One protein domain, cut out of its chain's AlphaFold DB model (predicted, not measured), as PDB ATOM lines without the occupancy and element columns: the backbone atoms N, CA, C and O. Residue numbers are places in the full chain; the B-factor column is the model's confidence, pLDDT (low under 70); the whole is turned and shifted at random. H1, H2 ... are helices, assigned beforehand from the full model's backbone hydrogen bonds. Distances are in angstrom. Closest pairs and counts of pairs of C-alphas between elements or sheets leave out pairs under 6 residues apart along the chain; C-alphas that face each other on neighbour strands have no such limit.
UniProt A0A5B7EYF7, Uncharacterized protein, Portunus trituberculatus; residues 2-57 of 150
ATOM      1  N   LEU A   2     211.982 205.511 291.023       34.66
ATOM      2  CA  LEU A   2     212.931 204.427 290.753       34.66
ATOM      3  C   LEU A   2     214.005 204.455 291.845       34.66
ATOM      4  O   LEU A   2     214.788 205.397 291.923       34.66
ATOM      5  N   ARG A   3     213.992 203.461 292.741       40.69
ATOM      6  CA  ARG A   3     215.071 203.256 293.716       40.69
ATOM      7  C   ARG A   3     216.217 202.552 292.996       40.69
ATOM      8  O   ARG A   3     216.049 201.422 292.549       40.69
ATOM      9  N   HIS A   4     217.361 203.215 292.876       39.28
ATOM     10  CA  HIS A   4     218.585 202.554 292.436       39.28
ATOM     11  C   HIS A   4     219.029 201.539 293.504       39.28
ATOM     12  O   HIS A   4     218.932 201.842 294.698       39.28
ATOM     13  N   PRO A   5     219.488 200.339 293.112       43.66
ATOM     14  CA  PRO A   5     220.038 199.380 294.060       43.66
ATOM     15  C   PRO A   5     221.284 199.968 294.747       43.66
ATOM     16  O   PRO A   5     222.019 200.737 294.120       43.66
ATOM     17  N   PRO A   6     221.540 199.624 296.023       50.72
ATOM     18  CA  PRO A   6     222.737 200.073 296.719       50.72
ATOM     19  C   PRO A   6     223.963 199.546 295.974       50.72
ATOM     20  O   PRO A   6     224.086 198.347 295.714       50.72
ATOM     21  N   ILE A   7     224.857 200.462 295.600       51.50
ATOM     22  CA  ILE A   7     226.137 200.130 294.981       51.50
ATOM     23  C   ILE A   7     226.871 199.221 295.970       51.50
ATOM     24  O   ILE A   7     227.195 199.641 297.081       51.50
ATOM     25  N   LYS A   8     227.075 197.952 295.593       48.22
ATOM     26  CA  LYS A   8     227.876 197.005 296.377       48.22
ATOM     27  C   LYS A   8     229.235 197.642 296.660       48.22
ATOM     28  O   LYS A   8     229.817 198.258 295.769       48.22
ATOM     29  N   ASN A   9     229.720 197.501 297.890       49.03
ATOM     30  CA  ASN A   9     230.987 198.070 298.317       49.03
ATOM     31  C   ASN A   9     232.131 197.494 297.463       49.03
ATOM     32  O   ASN A   9     232.571 196.369 297.670       49.03
ATOM     33  N   THR A  10     232.611 198.259 296.482       47.47
ATOM     34  CA  THR A  10     233.722 197.872 295.599       47.47
ATOM     35  C   THR A  10     235.071 197.885 296.328       47.47
ATOM     36  O   THR A  10     236.115 197.712 295.703       47.47
ATOM     37  N   SER A  11     235.085 198.103 297.651       48.09
ATOM     38  CA  SER A  11     236.311 198.260 298.424       48.09
ATOM     39  C   SER A  11     237.184 197.038 298.510       48.09
ATOM     40  O   SER A  11     238.400 197.195 298.447       48.09
ATOM     41  N   GLU A  12     236.572 195.872 298.662       50.47
ATOM     42  CA  GLU A  12     237.289 194.625 298.916       50.47
ATOM     43  C   GLU A  12     237.960 194.081 297.652       50.47
ATOM     44  O   GLU A  12     238.981 193.411 297.744       50.47
ATOM     45  N   ALA A  13     237.450 194.425 296.464       52.06
ATOM     46  CA  ALA A  13     237.943 193.876 295.201       52.06
ATOM     47  C   ALA A  13     239.112 194.657 294.571       52.06
ATOM     48  O   ALA A  13     239.778 194.130 293.687       52.06
ATOM     49  N   VAL A  14     239.341 195.917 294.966       55.41
ATOM     50  CA  VAL A  14     240.187 196.847 294.187       55.41
ATOM     51  C   VAL A  14     241.558 197.121 294.824       55.41
ATOM     52  O   VAL A  14     242.479 197.508 294.115       55.41
ATOM     53  N   CYS A  15     241.730 196.902 296.133       58.72
ATOM     54  CA  CYS A  15     242.962 197.261 296.862       58.72
ATOM     55  C   CYS A  15     243.728 196.052 297.434       58.72
ATOM     56  O   CYS A  15     244.402 196.195 298.447       58.72
ATOM     57  N   SER A  16     243.582 194.864 296.839       57.47
ATOM     58  CA  SER A  16     244.120 193.603 297.375       57.47
ATOM     59  C   SER A  16     245.534 193.234 296.903       57.47
ATOM     60  O   SER A  16     246.046 192.214 297.356       57.47
ATOM     61  N   SER A  17     246.175 194.010 296.013       57.81
ATOM     62  CA  SER A  17     247.543 193.732 295.551       57.81
ATOM     63  C   SER A  17     248.557 194.764 296.061       57.81
ATOM     64  O   SER A  17     248.387 195.973 295.906       57.81
ATOM     65  N   ASP A  18     249.642 194.258 296.647       55.09
ATOM     66  CA  ASP A  18     250.710 195.027 297.302       55.09
ATOM     67  C   ASP A  18     251.581 195.868 296.351       55.09
ATOM     68  O   ASP A  18     252.476 196.574 296.809       55.09
ATOM     69  N   ASN A  19     251.341 195.831 295.036       53.84
ATOM     70  CA  ASN A  19     252.305 196.376 294.081       53.84
ATOM     71  C   ASN A  19     252.076 197.809 293.617       53.84
ATOM     72  O   ASN A  19     253.015 198.351 293.059       53.84
ATOM     73  N   GLU A  20     250.932 198.464 293.853       59.00
ATOM     74  CA  GLU A  20     250.811 199.902 293.529       59.00
ATOM     75  C   GLU A  20     249.511 200.535 294.069       59.00
ATOM     76  O   GLU A  20     248.636 200.968 293.310       59.00
ATOM     77  N   PRO A  21     249.351 200.668 295.400       63.12
ATOM     78  CA  PRO A  21     248.188 201.347 295.978       63.12
ATOM     79  C   PRO A  21     248.046 202.806 295.500       63.12
ATOM     80  O   PRO A  21     246.974 203.389 295.654       63.12
ATOM     81  N   LEU A  22     249.103 203.384 294.909       66.56
ATOM     82  CA  LEU A  22     249.136 204.744 294.376       66.56
ATOM     83  C   LEU A  22     248.527 204.906 292.973       66.56
ATOM     84  O   LEU A  22     248.161 206.022 292.612       66.56
ATOM     85  N   LEU A  23     248.369 203.828 292.198       73.94
ATOM     86  CA  LEU A  23     247.766 203.907 290.859       73.94
ATOM     87  C   LEU A  23     246.242 203.809 290.880       73.94
ATOM     88  O   LEU A  23     245.579 204.187 289.914       73.94
ATOM     89  N   CYS A  24     245.664 203.321 291.977       79.38
ATOM     90  CA  CYS A  24     244.223 203.288 292.148       79.38
ATOM     91  C   CYS A  24     243.751 204.524 292.931       79.38
ATOM     92  O   CYS A  24     244.020 204.618 294.133       79.38
ATOM     93  N   PRO A  25     242.950 205.425 292.328       75.75
ATOM     94  CA  PRO A  25     242.436 206.607 293.021       75.75
ATOM     95  C   PRO A  25     241.652 206.273 294.297       75.75
ATOM     96  O   PRO A  25     241.681 207.027 295.267       75.75
ATOM     97  N   VAL A  26     240.969 205.123 294.318       82.75
ATOM     98  CA  VAL A  26     240.208 204.653 295.483       82.75
ATOM     99  C   VAL A  26     241.143 204.239 296.620       82.75
ATOM    100  O   VAL A  26     240.893 204.600 297.770       82.75
ATOM    101  N   CYS A  27     242.219 203.509 296.319       82.44
ATOM    102  CA  CYS A  27     243.186 203.088 297.331       82.44
ATOM    103  C   CYS A  27     243.993 204.286 297.852       82.44
ATOM    104  O   CYS A  27     244.125 204.433 299.066       82.44
ATOM    105  N   VAL A  28     244.410 205.203 296.966       83.69
ATOM    106  CA  VAL A  28     245.042 206.482 297.338       83.69
ATOM    107  C   VAL A  28     244.157 207.277 298.288       83.69
ATOM    108  O   VAL A  28     244.617 207.718 299.341       83.69
ATOM    109  N   LEU A  29     242.877 207.446 297.944       85.38
ATOM    110  CA  LEU A  29     241.955 208.218 298.769       85.38
ATOM    111  C   LEU A  29     241.759 207.571 300.141       85.38
ATOM    112  O   LEU A  29     241.795 208.272 301.147       85.38
ATOM    113  N   ARG A  30     241.600 206.245 300.215       85.56
ATOM    114  CA  ARG A  30     241.486 205.542 301.504       85.56
ATOM    115  C   ARG A  30     242.729 205.692 302.356       85.56
ATOM    116  O   ARG A  30     242.614 206.015 303.534       85.56
ATOM    117  N   TRP A  31     243.897 205.472 301.762       86.75
ATOM    118  CA  TRP A  31     245.174 205.645 302.442       86.75
ATOM    119  C   TRP A  31     245.314 207.070 302.990       86.75
ATOM    120  O   TRP A  31     245.694 207.256 304.147       86.75
ATOM    121  N   TYR A  32     244.931 208.070 302.192       87.50
ATOM    122  CA  TYR A  32     244.960 209.471 302.596       87.50
ATOM    123  C   TYR A  32     244.003 209.745 303.760       87.50
ATOM    124  O   TYR A  32     244.440 210.261 304.783       87.50
ATOM    125  N   LEU A  33     242.734 209.337 303.643       87.25
ATOM    126  CA  LEU A  33     241.720 209.522 304.687       87.25
ATOM    127  C   LEU A  33     242.089 208.823 305.996       87.25
ATOM    128  O   LEU A  33     241.845 209.371 307.066       87.25
ATOM    129  N   HIS A  34     242.699 207.641 305.921       87.00
ATOM    130  CA  HIS A  34     243.219 206.945 307.093       87.00
ATOM    131  C   HIS A  34     244.329 207.763 307.771       87.00
ATOM    132  O   HIS A  34     244.313 207.951 308.985       87.00
ATOM    133  N   ARG A  35     245.275 208.313 306.998       85.25
ATOM    134  CA  ARG A  35     246.354 209.151 307.546       85.25
ATOM    135  C   ARG A  35     245.883 210.502 308.080       85.25
ATOM    136  O   ARG A  35     246.516 211.031 308.988       85.25
ATOM    137  N   THR A  36     244.806 211.064 307.538       86.25
ATOM    138  CA  THR A  36     244.262 212.362 307.965       86.25
ATOM    139  C   THR A  36     243.063 212.238 308.900       86.25
ATOM    140  O   THR A  36     242.446 213.246 309.239       86.25
ATOM    141  N   GLN A  37     242.747 211.032 309.379       85.38
ATOM    142  CA  GLN A  37     241.556 210.774 310.189       85.38
ATOM    143  C   GLN A  37     241.494 211.642 311.455       85.38
ATOM    144  O   GLN A  37     240.425 212.140 311.800       85.38
ATOM    145  N   SER A  38     242.633 211.885 312.112       83.94
ATOM    146  CA  SER A  38     242.726 212.732 313.314       83.94
ATOM    147  C   SER A  38     242.488 214.223 313.047       83.94
ATOM    148  O   SER A  38     242.189 214.977 313.969       83.94
ATOM    149  N   LEU A  39     242.609 214.647 311.789       79.12
ATOM    150  CA  LEU A  39     242.411 216.022 311.331       79.12
ATOM    151  C   LEU A  39     241.025 216.224 310.705       79.12
ATOM    152  O   LEU A  39     240.611 217.359 310.461       79.12
ATOM    153  N   SER A  40     240.325 215.125 310.416       64.25
ATOM    154  CA  SER A  40     239.156 215.104 309.550       64.25
ATOM    155  C   SER A  40     238.006 215.925 310.131       64.25
ATOM    156  O   SER A  40     237.517 215.686 311.236       64.25
ATOM    157  N   ARG A  41     237.545 216.906 309.350       66.75
ATOM    158  CA  ARG A  41     236.303 217.643 309.606       66.75
ATOM    159  C   ARG A  41     235.213 217.090 308.688       66.75
ATOM    160  O   ARG A  41     235.498 216.818 307.525       66.75
ATOM    161  N   PRO A  42     233.938 217.055 309.117       65.69
ATOM    162  CA  PRO A  42     232.852 216.415 308.362       65.69
ATOM    163  C   PRO A  42     232.578 217.006 306.966       65.69
ATOM    164  O   PRO A  42     231.809 216.432 306.205       65.69
ATOM    165  N   ARG A  43     233.170 218.158 306.615       74.31
ATOM    166  CA  ARG A  43     232.928 218.859 305.342       74.31
ATOM    167  C   ARG A  43     234.121 218.909 304.384       74.31
ATOM    168  O   ARG A  43     233.918 219.228 303.216       74.31
ATOM    169  N   HIS A  44     235.342 218.612 304.835       81.62
ATOM    170  CA  HIS A  44     236.543 218.768 304.010       81.62
ATOM    171  C   HIS A  44     237.502 217.604 304.224       81.62
ATOM    172  O   HIS A  44     237.996 217.406 305.327       81.62
ATOM    173  N   HIS A  45     237.766 216.867 303.147       83.88
ATOM    174  CA  HIS A  45     238.699 215.744 303.167       83.88
ATOM    175  C   HIS A  45     240.153 216.197 302.997       83.88
ATOM    176  O   HIS A  45     241.040 215.581 303.569       83.88
ATOM    177  N   PHE A  46     240.404 217.262 302.225       88.38
ATOM    178  CA  PHE A  46     241.753 217.758 301.948       88.38
ATOM    179  C   PHE A  46     242.160 218.880 302.902       88.38
ATOM    180  O   PHE A  46     241.416 219.846 303.090       88.38
ATOM    181  N   HIS A  47     243.378 218.774 303.429       88.12
ATOM    182  CA  HIS A  47     243.946 219.686 304.421       88.12
ATOM    183  C   HIS A  47     245.114 220.492 303.845       88.12
ATOM    184  O   HIS A  47     245.831 220.020 302.959       88.12
ATOM    185  N   SER A  48     245.301 221.717 304.335       88.69
ATOM    186  CA  SER A  48     246.454 222.543 303.978       88.69
ATOM    187  C   SER A  48     247.755 221.905 304.471       88.69
ATOM    188  O   SER A  48     247.844 221.420 305.594       88.69
ATOM    189  N   VAL A  49     248.791 221.940 303.625       85.44
ATOM    190  CA  VAL A  49     250.123 221.404 303.956       85.44
ATOM    191  C   VAL A  49     250.811 222.246 305.036       85.44
ATOM    192  O   VAL A  49     251.544 221.711 305.859       85.44
ATOM    193  N   ARG A  50     250.575 223.566 305.040       87.56
ATOM    194  CA  ARG A  50     251.198 224.500 305.995       87.56
ATOM    195  C   ARG A  50     250.500 224.505 307.352       87.56
ATOM    196  O   ARG A  50     251.154 224.714 308.365       87.56
ATOM    197  N   ASP A  51     249.186 224.306 307.349       88.19
ATOM    198  CA  ASP A  51     248.361 224.244 308.553       88.19
ATOM    199  C   ASP A  51     247.285 223.163 308.367       88.19
ATOM    200  O   ASP A  51     246.245 223.426 307.753       88.19
ATOM    201  N   PRO A  52     247.510 221.948 308.891       84.69
ATOM    202  CA  PRO A  52     246.592 220.826 308.709       84.69
ATOM    203  C   PRO A  52     245.205 221.034 309.338       84.69
ATOM    204  O   PRO A  52     244.268 220.294 309.024       84.69
ATOM    205  N   THR A  53     245.038 222.042 310.204       83.62
ATOM    206  CA  THR A  53     243.737 222.380 310.799       83.62
ATOM    207  C   THR A  53     242.806 223.090 309.813       83.62
ATOM    208  O   THR A  53     241.582 223.099 310.002       83.62
ATOM    209  N   LEU A  54     243.372 223.659 308.744       87.50
ATOM    210  CA  LEU A  54     242.648 224.391 307.720       87.50
ATOM    211  C   LEU A  54     242.359 223.507 306.500       87.50
ATOM    212  O   LEU A  54     243.204 222.708 306.082       87.50
ATOM    213  N   PRO A  55     241.177 223.664 305.878       89.56
ATOM    214  CA  PRO A  55     240.872 222.971 304.639       89.56
ATOM    215  C   PRO A  55     241.756 223.487 303.502       89.56
ATOM    216  O   PRO A  55     242.097 224.671 303.427       89.56
ATOM    217  N   LEU A  56     242.085 222.597 302.572       91.25
ATOM    218  CA  LEU A  56     242.796 222.973 301.361       91.25
ATOM    219  C   LEU A  56     241.867 223.765 300.428       91.25
ATOM    220  O   LEU A  56     240.746 223.344 300.135       91.25
ATOM    221  N   SER A  57     242.324 224.924 299.949       89.69
ATOM    222  CA  SER A  57     241.529 225.762 299.049       89.69
ATOM    223  C   SER A  57     241.460 225.172 297.636       89.69
ATOM    224  O   SER A  57     242.366 224.468 297.189       89.69
TER     225      SER A  57
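AT A GLANCE: This is residues 2 to 57 of the 150 residues of an uncharacterized protein of Portunus trituberculatus (UniProt A0A5B7EYF7). This is a loose chain with little regular structure: one helix, H2, sits in the middle, with the short H1 near one end of it and a long looped stretch, residues 36 to 57, beyond the other. Residues 2 to 9 stick out as a free tail. The printed part has 56 residues with two named helices, H1 then H2, holding 15 of them, and no named strand; the class is all helix. The whole is loose and flat, with a radius of gyration of the C-alphas of 14.6 A and spans of 39 by 38 by 18 A.

IN THESE COORDINATES: Find C-alpha 25 at (242.436, 206.607, 293.021); from there H2, residues 25 to 35, runs 15.3 A to C-alpha 35 at (246.354, 209.151, 307.546). Look back to C-alpha 11 at (236.311, 198.260, 298.424) for H1, residues 11 to 14.

HOW THE PARTS SIT: H2 and H1 are close but not clearly touching; their closest C-alphas, of Cys 27 and Val 14, are 7.6 A apart. In H2 every O i to N i+4 pair is within hydrogen-bond range; H1 is too short for such a pair, and its one O i to N i+3 pair is not within range.

THE WHOLE: The C-alphas of Leu 2 and Arg 50, the two farthest apart, are 45.8 A apart. The printed part has no cut, and the link from H1 to H2 is short. Look for pLDDT under 70 at residues 2 to 22 and 40 to 42 of this model.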